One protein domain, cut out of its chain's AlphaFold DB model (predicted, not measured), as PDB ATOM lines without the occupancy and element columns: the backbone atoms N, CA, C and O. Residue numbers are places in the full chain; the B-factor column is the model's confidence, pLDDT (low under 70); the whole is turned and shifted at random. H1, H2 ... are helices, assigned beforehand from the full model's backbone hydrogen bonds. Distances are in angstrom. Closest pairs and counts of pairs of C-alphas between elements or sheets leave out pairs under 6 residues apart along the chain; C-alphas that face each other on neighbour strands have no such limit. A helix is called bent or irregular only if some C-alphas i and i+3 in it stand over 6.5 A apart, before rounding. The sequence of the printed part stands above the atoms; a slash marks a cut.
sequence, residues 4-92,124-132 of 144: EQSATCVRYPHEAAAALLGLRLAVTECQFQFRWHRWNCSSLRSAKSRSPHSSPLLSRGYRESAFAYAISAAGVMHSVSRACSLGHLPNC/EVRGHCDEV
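What this domain is: This is residues 4 to 92 and 124 to 132 of the 144 residues of the protein "Protein Wnt" of Ephemera danica (UniProt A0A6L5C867). Two long helices, H5 and H2, cross as an X near their middles. The three short helices lie on one side of this X: H1 at the first end of H2, H3 folding back toward H2, and H4 at the first end of H5. The 98 printed residues hold five named helices in the order H1 H2 H3 H4 H5 and no named strand, and the class is all helix. The whole is compact, with a radius of gyration of the C-alphas of 14.0 A, but elongated, spanning 42 by 26 by 20 A.

How they stand to each other: H5, residues 63 to 85, touches H2, residues 13 to 33, at a steep tilt of 47 degrees, opposite ways; their closest C-alphas, of Val 76 and Gly 22, are 4.1 A apart. H3, residues 42 to 48, only just touches H2, with 3 pairs of C-alphas within 8 A, the closest being Leu 44 and Val 27 at 6.4 A. H2 and H3 form a helical hairpin at a shallow tilt of 20 degrees. H4, residues 56 to 59, and H5 touch only at the corner, and only just, with 3 pairs of C-alphas within 8 A; the closest C-alphas, of Leu 58 and Ser 65, are 5.1 A apart. H1, residues 4 to 11, is close to H2 but not clearly touching, with C-alphas 9 and 16 at 5.8 A. H1 and H5 are apart. In H1, H2 and H5 every O i to N i+4 pair is within hydrogen-bond range; in H3 0 of 3 are, beside 2 of 4 O i to N i+3 pairs, and H4 is too short for an O i to N i+4 pair.

Where its parts are: H5 is 32.9 A long and ends at C-alpha 85 (27.531, -3.815, 13.656). H2 is 30.1 A long, H3 11.7 A, H1 10.5 A and H4 5.1 A. H1 begins at C-alpha 4 (9.497, -1.913, 33.279). H3 is irregular, with C-alphas 45 and 48 7.0 A apart.

The domain as a whole: The two C-alphas farthest apart, of Arg 38 and Pro 90, are 42.0 A apart. Residues 93 to 123 are not printed, and C-alphas 92 and 124 are 21.3 A apart across the cut. No link between named helices is long. The mean pLDDT of the printed part is 74.8, and residues 45 to 61 and 124 to 132 are under 70.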
ATOM      1  N   GLU A   4       8.649  -2.773  34.110       76.50
ATOM      2  CA  GLU A   4       9.497  -1.913  33.279       76.50
ATOM      3  C   GLU A   4      10.257  -2.717  32.219       76.50
ATOM      4  O   GLU A   4      10.335  -2.314  31.057       76.50
ATOM      5  N   GLN A   5      10.757  -3.895  32.594       73.62
ATOM      6  CA  GLN A   5      11.455  -4.791  31.676       73.62
ATOM      7  C   GLN A   5      10.507  -5.364  30.621       73.62
ATOM      8  O   GLN A   5      10.832  -5.358  29.434       73.62
ATOM      9  N   SER A   6       9.298  -5.770  31.022       76.62
ATOM     10  CA  SER A   6       8.268  -6.217  30.079       76.62
ATOM     11  C   SER A   6       7.864  -5.103  29.107       76.62
ATOM     12  O   SER A   6       7.748  -5.350  27.908       76.62
ATOM     13  N   ALA A   7       7.704  -3.865  29.589       80.75
ATOM     14  CA  ALA A   7       7.405  -2.718  28.730       80.75
ATOM     15  C   ALA A   7       8.539  -2.425  27.730       80.75
ATOM     16  O   ALA A   7       8.271  -2.123  26.569       80.75
ATOM     17  N   THR A   8       9.798  -2.557  28.160       79.81
ATOM     18  CA  THR A   8      10.982  -2.356  27.307       79.81
ATOM     19  C   THR A   8      11.082  -3.428  26.223       79.81
ATOM     20  O   THR A   8      11.261  -3.089  25.057       79.81
ATOM     21  N   CYS A   9      10.880  -4.702  26.573       77.25
ATOM     22  CA  CYS A   9      10.880  -5.801  25.603       77.25
ATOM     23  C   CYS A   9       9.800  -5.626  24.523       77.25
ATOM     24  O   CYS A   9      10.067  -5.801  23.337       77.25
ATOM     25  N   VAL A  10       8.587  -5.217  24.913       81.50
ATOM     26  CA  VAL A  10       7.494  -4.965  23.956       81.50
ATOM     27  C   VAL A  10       7.786  -3.755  23.063       81.50
ATOM     28  O   VAL A  10       7.337  -3.719  21.918       81.50
ATOM     29  N   ARG A  11       8.527  -2.765  23.572       82.50
ATOM     30  CA  ARG A  11       8.890  -1.548  22.836       82.50
ATOM     31  C   ARG A  11      10.007  -1.771  21.814       82.50
ATOM     32  O   ARG A  11       9.992  -1.110  20.780       82.50
ATOM     33  N   TYR A  12      10.939  -2.676  22.098       79.75
ATOM     34  CA  TYR A  12      12.145  -2.925  21.301       79.75
ATOM     35  C   TYR A  12      12.230  -4.403  20.873       79.75
ATOM     36  O   TYR A  12      13.039  -5.166  21.408       79.75
ATOM     37  N   PRO A  13      11.359  -4.853  19.947       77.00
ATOM     38  CA  PRO A  13      11.254  -6.266  19.586       77.00
ATOM     39  C   PRO A  13      12.467  -6.790  18.804       77.00
ATOM     40  O   PRO A  13      12.800  -7.964  18.939       77.00
ATOM     41  N   HIS A  14      13.151  -5.952  18.021       76.25
ATOM     42  CA  HIS A  14      14.337  -6.364  17.254       76.25
ATOM     43  C   HIS A  14      15.545  -6.593  18.168       76.25
ATOM     44  O   HIS A  14      16.269  -7.578  18.038       76.25
ATOM     45  N   GLU A  15      15.719  -5.713  19.148       78.75
ATOM     46  CA  GLU A  15      16.745  -5.799  20.180       78.75
ATOM     47  C   GLU A  15      16.489  -7.003  21.094       78.75
ATOM     48  O   GLU A  15      17.405  -7.769  21.399       78.75
ATOM     49  N   ALA A  16      15.230  -7.209  21.490       79.12
ATOM     50  CA  ALA A  16      14.831  -8.360  22.288       79.12
ATOM     51  C   ALA A  16      14.992  -9.687  21.522       79.12
ATOM     52  O   ALA A  16      15.419 -10.671  22.125       79.12
ATOM     53  N   ALA A  17      14.745  -9.720  20.207       78.25
ATOM     54  CA  ALA A  17      15.053 -10.882  19.366       78.25
ATOM     55  C   ALA A  17      16.551 -11.221  19.410       78.25
ATOM     56  O   ALA A  17      16.924 -12.347  19.737       78.25
ATOM     57  N   ALA A  18      17.422 -10.240  19.149       79.00
ATOM     58  CA  ALA A  18      18.871 -10.443  19.205       79.00
ATOM     59  C   ALA A  18      19.325 -10.931  20.594       79.00
ATOM     60  O   ALA A  18      20.110 -11.872  20.706       79.00
ATOM     61  N   ALA A  19      18.762 -10.376  21.670       81.00
ATOM     62  CA  ALA A  19      19.040 -10.842  23.025       81.00
ATOM     63  C   ALA A  19      18.617 -12.310  23.251       81.00
ATOM     64  O   ALA A  19      19.392 -13.086  23.812       81.00
ATOM     65  N   LEU A  20      17.434 -12.725  22.779       77.56
ATOM     66  CA  LEU A  20      16.976 -14.121  22.860       77.56
ATOM     67  C   LEU A  20      17.898 -15.082  22.102       77.56
ATOM     68  O   LEU A  20      18.189 -16.174  22.597       77.56
ATOM     69  N   LEU A  21      18.380 -14.678  20.923       80.69
ATOM     70  CA  LEU A  21      19.374 -15.440  20.161       80.69
ATOM     71  C   LEU A  21      20.649 -15.627  20.988       80.69
ATOM     72  O   LEU A  21      21.108 -16.753  21.180       80.69
ATOM     73  N   GLY A  22      21.164 -14.530  21.548       81.06
ATOM     74  CA  GLY A  22      22.340 -14.528  22.412       81.06
ATOM     75  C   GLY A  22      22.213 -15.443  23.630       81.06
ATOM     76  O   GLY A  22      23.157 -16.159  23.963       81.06
ATOM     77  N   LEU A  23      21.038 -15.493  24.260       80.50
ATOM     78  CA  LEU A  23      20.766 -16.405  25.376       80.50
ATOM     79  C   LEU A  23      20.817 -17.874  24.963       80.50
ATOM     80  O   LEU A  23      21.404 -18.693  25.671       80.50
ATOM     81  N   ARG A  24      20.224 -18.222  23.817       80.38
ATOM     82  CA  ARG A  24      20.262 -19.601  23.306       80.38
ATOM     83  C   ARG A  24      21.696 -20.033  23.017       80.38
ATOM     84  O   ARG A  24      22.091 -21.115  23.442       80.38
ATOM     85  N   LEU A  25      22.479 -19.160  22.383       81.62
ATOM     86  CA  LEU A  25      23.902 -19.389  22.128       81.62
ATOM     87  C   LEU A  25      24.689 -19.577  23.434       81.62
ATOM     88  O   LEU A  25      25.447 -20.537  23.556       81.62
ATOM     89  N   ALA A  26      24.453 -18.731  24.441       83.38
ATOM     90  CA  ALA A  26      25.099 -18.847  25.750       83.38
ATOM     91  C   ALA A  26      24.820 -20.188  26.442       83.38
ATOM     92  O   ALA A  26      25.719 -20.768  27.051       83.38
ATOM     93  N   VAL A  27      23.586 -20.698  26.361       82.94
ATOM     94  CA  VAL A  27      23.233 -21.996  26.955       82.94
ATOM     95  C   VAL A  27      23.938 -23.139  26.229       82.94
ATOM     96  O   VAL A  27      24.467 -24.029  26.898       82.94
ATOM     97  N   THR A  28      23.978 -23.110  24.895       84.06
ATOM     98  CA  THR A  28      24.703 -24.109  24.095       84.06
ATOM     99  C   THR A  28      26.193 -24.107  24.437       84.06
ATOM    100  O   THR A  28      26.758 -25.163  24.723       84.06
ATOM    101  N   GLU A  29      26.811 -22.928  24.529       86.75
ATOM    102  CA  GLU A  29      28.226 -22.800  24.891       86.75
ATOM    103  C   GLU A  29      28.493 -23.255  26.334       86.75
ATOM    104  O   GLU A  29      29.454 -23.974  26.601       86.75
ATOM    105  N   CYS A  30      27.601 -22.930  27.275       87.19
ATOM    106  CA  CYS A  30      27.690 -23.420  28.653       87.19
ATOM    107  C   CYS A  30      27.703 -24.954  28.691       87.19
ATOM    108  O   CYS A  30      28.542 -25.555  29.364       87.19
ATOM    109  N   GLN A  31      26.807 -25.602  27.939       86.31
ATOM    110  CA  GLN A  31      26.761 -27.063  27.847       86.31
ATOM    111  C   GLN A  31      28.038 -27.635  27.236       86.31
ATOM    112  O   GLN A  31      28.535 -28.649  27.723       86.31
ATOM    113  N   PHE A  32      28.590 -26.980  26.214       88.19
ATOM    114  CA  PHE A  32      29.840 -27.392  25.588       88.19
ATOM    115  C   PHE A  32      31.030 -27.307  26.556       88.19
ATOM    116  O   PHE A  32      31.769 -28.285  26.708       88.19
ATOM    117  N   GLN A  33      31.175 -26.186  27.268       90.19
ATOM    118  CA  GLN A  33      32.249 -25.970  28.246       90.19
ATOM    119  C   GLN A  33      32.137 -26.927  29.442       90.19
ATOM    120  O   GLN A  33      33.131 -27.491  29.896       90.19
ATOM    121  N   PHE A  34      30.916 -27.182  29.925       89.56
ATOM    122  CA  PHE A  34      30.667 -27.995  31.118       89.56
ATOM    123  C   PHE A  34      30.248 -29.448  30.827       89.56
ATOM    124  O   PHE A  34      29.796 -30.152  31.732       89.56
ATOM    125  N   ARG A  35      30.434 -29.953  29.599       89.50
ATOM    126  CA  ARG A  35      29.999 -31.310  29.191       89.50
ATOM    127  C   ARG A  35      30.577 -32.453  30.034       89.50
ATOM    128  O   ARG A  35      29.945 -33.497  30.158       89.50
ATOM    129  N   TRP A  36      31.750 -32.249  30.632       91.25
ATOM    130  CA  TRP A  36      32.429 -33.232  31.488       91.25
ATOM    131  C   TRP A  36      32.322 -32.918  32.987       91.25
ATOM    132  O   TRP A  36      32.942 -33.586  33.813       91.25
ATOM    133  N   HIS A  37      31.532 -31.908  33.358       88.62
ATOM    134  CA  HIS A  37      31.280 -31.540  34.746       88.62
ATOM    135  C   HIS A  37      29.971 -32.151  35.260       88.62
ATOM    136  O   HIS A  37      29.027 -32.402  34.513       88.62
ATOM    137  N   ARG A  38      29.886 -32.357  36.583       85.69
ATOM    138  CA  ARG A  38      28.662 -32.854  37.248       85.69
ATOM    139  C   ARG A  38      27.454 -31.940  37.019       85.69
ATOM    140  O   ARG A  38      26.328 -32.422  36.965       85.69
ATOM    141  N   TRP A  39      27.693 -30.633  36.910       85.75
ATOM    142  CA  TRP A  39      26.718 -29.658  36.441       85.75
ATOM    143  C   TRP A  39      27.031 -29.339  34.983       85.75
ATOM    144  O   TRP A  39      28.086 -28.793  34.696       85.75
ATOM    145  N   ASN A  40      26.119 -29.695  34.082       83.69
ATOM    146  CA  ASN A  40      26.286 -29.617  32.627       83.69
ATOM    147  C   ASN A  40      25.381 -28.547  31.990       83.69
ATOM    148  O   ASN A  40      24.924 -28.716  30.866       83.69
ATOM    149  N   CYS A  41      25.007 -27.510  32.746       81.38
ATOM    150  CA  CYS A  41      24.097 -26.447  32.301       81.38
ATOM    151  C   CYS A  41      22.704 -26.913  31.803       81.38
ATOM    152  O   CYS A  41      21.950 -26.122  31.233       81.38
ATOM    153  N   SER A  42      22.300 -28.169  32.040       78.06
ATOM    154  CA  SER A  42      20.987 -28.706  31.621       78.06
ATOM    155  C   SER A  42      19.798 -27.955  32.226       78.06
ATOM    156  O   SER A  42      18.748 -27.846  31.595       78.06
ATOM    157  N   SER A  43      19.983 -27.387  33.417       73.50
ATOM    158  CA  SER A  43      18.997 -26.554  34.110       73.50
ATOM    159  C   SER A  43      18.744 -25.206  33.430       73.50
ATOM    160  O   SER A  43      17.640 -24.683  33.557       73.50
ATOM    161  N   LEU A  44      19.713 -24.666  32.680       72.12
ATOM    162  CA  LEU A  44      19.560 -23.394  31.961       72.12
ATOM    163  C   LEU A  44      18.712 -23.553  30.696       72.12
ATOM    164  O   LEU A  44      17.926 -22.675  30.363       72.12
ATOM    165  N   ARG A  45      18.787 -24.715  30.038       66.25
ATOM    166  CA  ARG A  45      17.949 -25.043  28.873       66.25
ATOM    167  C   ARG A  45      16.462 -25.158  29.227       66.25
ATOM    168  O   ARG A  45      15.603 -24.827  28.417       66.25
ATOM    169  N   SER A  46      16.157 -25.614  30.441       51.56
ATOM    170  CA  SER A  46      14.786 -25.761  30.948       51.56
ATOM    171  C   SER A  46      14.209 -24.474  31.552       51.56
ATOM    172  O   SER A  46      13.056 -24.478  31.986       51.56
ATOM    173  N   ALA A  47      14.955 -23.359  31.536       52.28
ATOM    174  CA  ALA A  47      14.472 -22.037  31.958       52.28
ATOM    175  C   ALA A  47      13.331 -21.480  31.075       52.28
ATOM    176  O   ALA A  47      12.799 -20.411  31.356       52.28
ATOM    177  N   LYS A  48      12.873 -22.264  30.089       47.25
ATOM    178  CA  LYS A  48      11.587 -22.130  29.392       47.25
ATOM    179  C   LYS A  48      10.365 -22.133  30.333       47.25
ATOM    180  O   LYS A  48       9.260 -21.814  29.908       47.25
ATOM    181  N   SER A  49      10.530 -22.478  31.614       44.19
ATOM    182  CA  SER A  49       9.459 -22.432  32.613       44.19
ATOM    183  C   SER A  49       9.758 -21.405  33.710       44.19
ATOM    184  O   SER A  49      10.408 -21.701  34.707       44.19
ATOM    185  N   ARG A  50       9.220 -20.194  33.515       47.31
ATOM    186  CA  ARG A  50       8.989 -19.144  34.525       47.31
ATOM    187  C   ARG A  50      10.238 -18.612  35.230       47.31
ATOM    188  O   ARG A  50      10.526 -18.990  36.355       47.31
ATOM    189  N   SER A  51      10.850 -17.589  34.642       47.62
ATOM    190  CA  SER A  51      11.872 -16.713  35.236       47.62
ATOM    191  C   SER A  51      13.202 -17.399  35.617       47.62
ATOM    192  O   SER A  51      13.202 -18.342  36.406       47.62
ATOM    193  N   PRO A  52      14.356 -16.881  35.158       50.16
ATOM    194  CA  PRO A  52      15.674 -17.367  35.582       50.16
ATOM    195  C   PRO A  52      15.817 -17.406  37.116       50.16
ATOM    196  O   PRO A  52      16.371 -18.341  37.679       50.16
ATOM    197  N   HIS A  53      15.195 -16.464  37.824       48.97
ATOM    198  CA  HIS A  53      15.222 -16.386  39.289       48.97
ATOM    199  C   HIS A  53      14.428 -17.476  40.028       48.97
ATOM    200  O   HIS A  53      14.580 -17.600  41.241       48.97
ATOM    201  N   SER A  54      13.581 -18.264  39.349       47.16
ATOM    202  CA  SER A  54      12.813 -19.336  40.008       47.16
ATOM    203  C   SER A  54      13.583 -20.646  40.134       47.16
ATOM    204  O   SER A  54      13.183 -21.522  40.906       47.16
ATOM    205  N   SER A  55      14.689 -20.802  39.398       55.84
ATOM    206  CA  SER A  55      15.517 -21.991  39.533       55.84
ATOM    207  C   SER A  55      16.163 -21.975  40.922       55.84
ATOM    208  O   SER A  55      16.872 -21.017  41.249       55.84
ATOM    209  N   PRO A  56      15.999 -23.028  41.747       53.59
ATOM    210  CA  PRO A  56      16.631 -23.118  43.067       53.59
ATOM    211  C   PRO A  56      18.158 -22.947  43.023       53.59
ATOM    212  O   PRO A  56      18.777 -22.623  44.034       53.59
ATOM    213  N   LEU A  57      18.762 -23.162  41.848       59.53
ATOM    214  CA  LEU A  57      20.180 -22.930  41.587       59.53
ATOM    215  C   LEU A  57      20.534 -21.440  41.520       59.53
ATOM    216  O   LEU A  57      21.561 -21.048  42.066       59.53
ATOM    217  N   LEU A  58      19.691 -20.616  40.892       60.62
ATOM    218  CA  LEU A  58      19.913 -19.173  40.756       60.62
ATOM    219  C   LEU A  58      19.501 -18.407  42.024       60.62
ATOM    220  O   LEU A  58      20.097 -17.386  42.345       60.62
ATOM    221  N   SER A  59      18.573 -18.953  42.819       58.94
ATOM    222  CA  SER A  59      18.145 -18.348  44.091       58.94
ATOM    223  C   SER A  59      19.139 -18.534  45.249       58.94
ATOM    224  O   SER A  59      19.089 -17.773  46.214       58.94
ATOM    225  N   ARG A  60      20.025 -19.539  45.197       63.59
ATOM    226  CA  ARG A  60      20.821 -19.976  46.361       63.59
ATOM    227  C   ARG A  60      22.308 -19.589  46.308       63.59
ATOM    228  O   ARG A  60      23.064 -19.993  47.185       63.59
ATOM    229  N   GLY A  61      22.716 -18.766  45.338       66.88
ATOM    230  CA  GLY A  61      24.047 -18.140  45.306       66.88
ATOM    231  C   GLY A  61      25.213 -19.118  45.114       66.88
ATOM    232  O   GLY A  61      26.237 -19.007  45.785       66.88
ATOM    233  N   TYR A  62      25.069 -20.100  44.222       79.19
ATOM    234  CA  TYR A  62      26.133 -21.062  43.903       79.19
ATOM    235  C   TYR A  62      27.151 -20.505  42.891       79.19
ATOM    236  O   TYR A  62      26.836 -19.594  42.125       79.19
ATOM    237  N   ARG A  63      28.360 -21.080  42.812       82.19
ATOM    238  CA  ARG A  63      29.370 -20.669  41.809       82.19
ATOM    239  C   ARG A  63      28.847 -20.835  40.377       82.19
ATOM    240  O   ARG A  63      29.078 -19.993  39.518       82.19
ATOM    241  N   GLU A  64      28.072 -21.888  40.165       81.19
ATOM    242  CA  GLU A  64      27.385 -22.230  38.926       81.19
ATOM    243  C   GLU A  64      26.335 -21.172  38.549       81.19
ATOM    244  O   GLU A  64      26.151 -20.883  37.369       81.19
ATOM    245  N   SER A  65      25.692 -20.535  39.538       79.19
ATOM    246  CA  SER A  65      24.747 -19.437  39.292       79.19
ATOM    247  C   SER A  65      25.446 -18.173  38.800       79.19
ATOM    248  O   SER A  65      24.999 -17.569  37.830       79.19
ATOM    249  N   ALA A  66      26.588 -17.819  39.399       83.00
ATOM    250  CA  ALA A  66      27.388 -16.678  38.962       83.00
ATOM    251  C   ALA A  66      27.890 -16.865  37.523       83.00
ATOM    252  O   ALA A  66      27.794 -15.945  36.711       83.00
ATOM    253  N   PHE A  67      28.351 -18.075  37.182       85.25
ATOM    254  CA  PHE A  67      28.734 -18.403  35.810       85.25
ATOM    255  C   PHE A  67      27.540 -18.334  34.850       85.25
ATOM    256  O   PHE A  67      27.662 -17.754  33.777       85.25
ATOM    257  N   ALA A  68      26.377 -18.864  35.243       81.56
ATOM    258  CA  ALA A  68      25.165 -18.815  34.430       81.56
ATOM    259  C   ALA A  68      24.728 -17.378  34.096       81.56
ATOM    260  O   ALA A  68      24.406 -17.102  32.941       81.56
ATOM    261  N   TYR A  69      24.758 -16.450  35.060       79.88
ATOM    262  CA  TYR A  69      24.487 -15.034  34.780       79.88
ATOM    263  C   TYR A  69      25.540 -14.431  33.845       79.88
ATOM    264  O   TYR A  69      25.178 -13.768  32.875       79.88
ATOM    265  N   ALA A  70      26.825 -14.698  34.095       87.00
ATOM    266  CA  ALA A  70      27.918 -14.156  33.291       87.00
ATOM    267  C   ALA A  70      27.865 -14.628  31.828       87.00
ATOM    268  O   ALA A  70      27.936 -13.801  30.920       87.00
ATOM    269  N   ILE A  71      27.692 -15.932  31.582       84.88
ATOM    270  CA  ILE A  71      27.634 -16.475  30.217       84.88
ATOM    271  C   ILE A  71      26.380 -15.998  29.477       84.88
ATOM    272  O   ILE A  71      26.452 -15.669  28.297       84.88
ATOM    273  N   SER A  72      25.248 -15.878  30.179       84.75
ATOM    274  CA  SER A  72      24.002 -15.368  29.596       84.75
ATOM    275  C   SER A  72      24.131 -13.891  29.206       84.75
ATOM    276  O   SER A  72      23.731 -13.516  28.105       84.75
ATOM    277  N   ALA A  73      24.752 -13.065  30.059       84.56
ATOM    278  CA  ALA A  73      25.046 -11.663  29.752       84.56
ATOM    279  C   ALA A  73      25.995 -11.537  28.553       84.56
ATOM    280  O   ALA A  73      25.744 -10.750  27.641       84.56
ATOM    281  N   ALA A  74      27.056 -12.351  28.528       86.50
ATOM    282  CA  ALA A  74      28.020 -12.368  27.436       86.50
ATOM    283  C   ALA A  74      27.371 -12.766  26.102       86.50
ATOM    284  O   ALA A  74      27.628 -12.120  25.089       86.50
ATOM    285  N   GLY A  75      26.488 -13.772  26.093       85.25
ATOM    286  CA  GLY A  75      25.773 -14.189  24.885       85.25
ATOM    287  C   GLY A  75      24.830 -13.115  24.345       85.25
ATOM    288  O   GLY A  75      24.853 -12.831  23.146       85.25
ATOM    289  N   VAL A  76      24.053 -12.467  25.224       83.38
ATOM    290  CA  VAL A  76      23.195 -11.324  24.857       83.38
ATOM    291  C   VAL A  76      24.033 -10.199  24.257       83.38
ATOM    292  O   VAL A  76      23.753  -9.756  23.145       83.38
ATOM    293  N   MET A  77      25.089  -9.772  24.956       85.56
ATOM    294  CA  MET A  77      25.961  -8.689  24.500       85.56
ATOM    295  C   MET A  77      26.622  -9.023  23.162       85.56
ATOM    296  O   MET A  77      26.664  -8.177  22.269       85.56
ATOM    297  N   HIS A  78      27.103 -10.254  22.991       85.31
ATOM    298  CA  HIS A  78      27.712 -10.713  21.747       85.31
ATOM    299  C   HIS A  78      26.722 -10.661  20.577       85.31
ATOM    300  O   HIS A  78      27.031 -10.093  19.532       85.31
ATOM    301  N   SER A  79      25.511 -11.196  20.753       84.31
ATOM    302  CA  SER A  79      24.514 -11.220  19.681       84.31
ATOM    303  C   SER A  79      24.004  -9.820  19.330       84.31
ATOM    304  O   SER A  79      23.951  -9.468  18.152       84.31
ATOM    305  N   VAL A  80      23.709  -8.988  20.335       81.69
ATOM    306  CA  VAL A  80      23.236  -7.608  20.135       81.69
ATOM    307  C   VAL A  80      24.316  -6.742  19.490       81.69
ATOM    308  O   VAL A  80      24.031  -6.056  18.512       81.69
ATOM    309  N   SER A  81      25.561  -6.785  19.982       83.25
ATOM    310  CA  SER A  81      26.667  -6.000  19.404       83.25
ATOM    311  C   SER A  81      26.941  -6.390  17.954       83.25
ATOM    312  O   SER A  81      27.110  -5.517  17.102       83.25
ATOM    313  N   ARG A  82      26.895  -7.690  17.648       80.75
ATOM    314  CA  ARG A  82      27.031  -8.196  16.286       80.75
ATOM    315  C   ARG A  82      25.886  -7.717  15.397       80.75
ATOM    316  O   ARG A  82      26.149  -7.110  14.364       80.75
ATOM    317  N   ALA A  83      24.637  -7.892  15.820       78.88
ATOM    318  CA  ALA A  83      23.474  -7.423  15.069       78.88
ATOM    319  C   ALA A  83      23.494  -5.895  14.855       78.88
ATOM    320  O   ALA A  83      23.092  -5.409  13.801       78.88
ATOM    321  N   CYS A  84      24.045  -5.147  15.813       78.44
ATOM    322  CA  CYS A  84      24.267  -3.713  15.699       78.44
ATOM    323  C   CYS A  84      25.317  -3.346  14.641       78.44
ATOM    324  O   CYS A  84      25.083  -2.473  13.810       78.44
ATOM    325  N   SER A  85      26.463  -4.035  14.643       78.62
ATOM    326  CA  SER A  85      27.531  -3.815  13.656       78.62
ATOM    327  C   SER A  85      27.109  -4.164  12.226       78.62
ATOM    328  O   SER A  85      27.620  -3.581  11.276       78.62
ATOM    329  N   LEU A  86      26.146  -5.081  12.088       76.19
ATOM    330  CA  LEU A  86      25.553  -5.498  10.818       76.19
ATOM    331  C   LEU A  86      24.414  -4.581  10.345       76.19
ATOM    332  O   LEU A  86      23.910  -4.762   9.243       76.19
ATOM    333  N   GLY A  87      23.977  -3.618  11.165       73.69
ATOM    334  CA  GLY A  87      22.847  -2.745  10.833       73.69
ATOM    335  C   GLY A  87      21.476  -3.432  10.894       73.69
ATOM    336  O   GLY A  87      20.515  -2.934  10.319       73.69
ATOM    337  N   HIS A  88      21.356  -4.568  11.591       74.81
ATOM    338  CA  HIS A  88      20.083  -5.289  11.752       74.81
ATOM    339  C   HIS A  88      19.183  -4.699  12.854       74.81
ATOM    340  O   HIS A  88      18.011  -5.065  12.952       74.81
ATOM    341  N   LEU A  89      19.714  -3.806  13.698       74.44
ATOM    342  CA  LEU A  89      18.959  -3.127  14.753       74.44
ATOM    343  C   LEU A  89      18.638  -1.685  14.334       74.44
ATOM    344  O   LEU A  89      19.556  -0.935  14.013       74.44
ATOM    345  N   PRO A  90      17.367  -1.249  14.407       73.88
ATOM    346  CA  PRO A  90      16.973   0.095  13.982       73.88
ATOM    347  C   PRO A  90      17.460   1.207  14.928       73.88
ATOM    348  O   PRO A  90      17.538   2.363  14.520       73.88
ATOM    349  N   ASN A  91      17.768   0.883  16.190       73.38
ATOM    350  CA  ASN A  91      18.089   1.870  17.229       73.38
ATOM    351  C   ASN A  91      19.579   1.941  17.600       73.38
ATOM    352  O   ASN A  91      19.932   2.583  18.591       73.38
ATOM    353  N   CYS A  92      20.463   1.288  16.848       75.19
ATOM    354  CA  CYS A  92      21.897   1.340  17.105       75.19
ATOM    355  C   CYS A  92      22.686   1.256  15.791       75.19
ATOM    356  O   CYS A  92      22.176   0.788  14.780       75.19
ATOM    357  N   GLU A 124       8.437 -14.119  17.226       52.97
ATOM    358  CA  GLU A 124       8.236 -14.964  18.420       52.97
ATOM    359  C   GLU A 124       8.499 -14.213  19.753       52.97
ATOM    360  O   GLU A 124       8.260 -14.726  20.851       52.97
ATOM    361  N   VAL A 125       8.974 -12.962  19.682       59.53
ATOM    362  CA  VAL A 125       9.481 -12.191  20.834       59.53
ATOM    363  C   VAL A 125       8.384 -11.795  21.829       59.53
ATOM    364  O   VAL A 125       8.611 -11.828  23.038       59.53
ATOM    365  N   ARG A 126       7.161 -11.482  21.363       57.72
ATOM    366  CA  ARG A 126       6.044 -11.054  22.242       57.72
ATOM    367  C   ARG A 126       5.670 -12.094  23.303       57.72
ATOM    368  O   ARG A 126       5.142 -11.706  24.342       57.72
ATOM    369  N   GLY A 127       5.923 -13.381  23.051       60.19
ATOM    370  CA  GLY A 127       5.667 -14.474  23.996       60.19
ATOM    371  C   GLY A 127       6.857 -14.840  24.889       60.19
ATOM    372  O   GLY A 127       6.677 -15.568  25.861       60.19
ATOM    373  N   HIS A 128       8.054 -14.331  24.590       67.56
ATOM    374  CA  HIS A 128       9.309 -14.740  25.230       67.56
ATOM    375  C   HIS A 128      10.031 -13.587  25.944       67.56
ATOM    376  O   HIS A 128      11.175 -13.733  26.362       67.56
ATOM    377  N   CYS A 129       9.359 -12.451  26.168       66.94
ATOM    378  CA  CYS A 129       9.920 -11.346  26.952       66.94
ATOM    379  C   CYS A 129      10.389 -11.769  28.353       66.94
ATOM    380  O   CYS A 129      11.345 -11.194  28.865       66.94
ATOM    381  N   ASP A 130       9.777 -12.802  28.941       63.22
ATOM    382  CA  ASP A 130      10.202 -13.350  30.230       63.22
ATOM    383  C   ASP A 130      11.575 -14.050  30.186       63.22
ATOM    384  O   ASP A 130      12.243 -14.155  31.218       63.22
ATOM    385  N   GLU A 131      12.031 -14.509  29.018       61.56
ATOM    386  CA  GLU A 131      13.355 -15.125  28.846       61.56
ATOM    387  C   GLU A 131      14.474 -14.075  28.784       61.56
ATOM    388  O   GLU A 131      15.593 -14.358  29.197       61.56
ATOM    389  N   VAL A 132      14.171 -12.834  28.385       60.78
ATOM    390  CA  VAL A 132      15.135 -11.719  28.234       60.78
ATOM    391  C   VAL A 132      15.445 -11.011  29.573       60.78
ATOM    392  O   VAL A 132      16.039  -9.931  29.616       60.78
TER     393      VAL A 132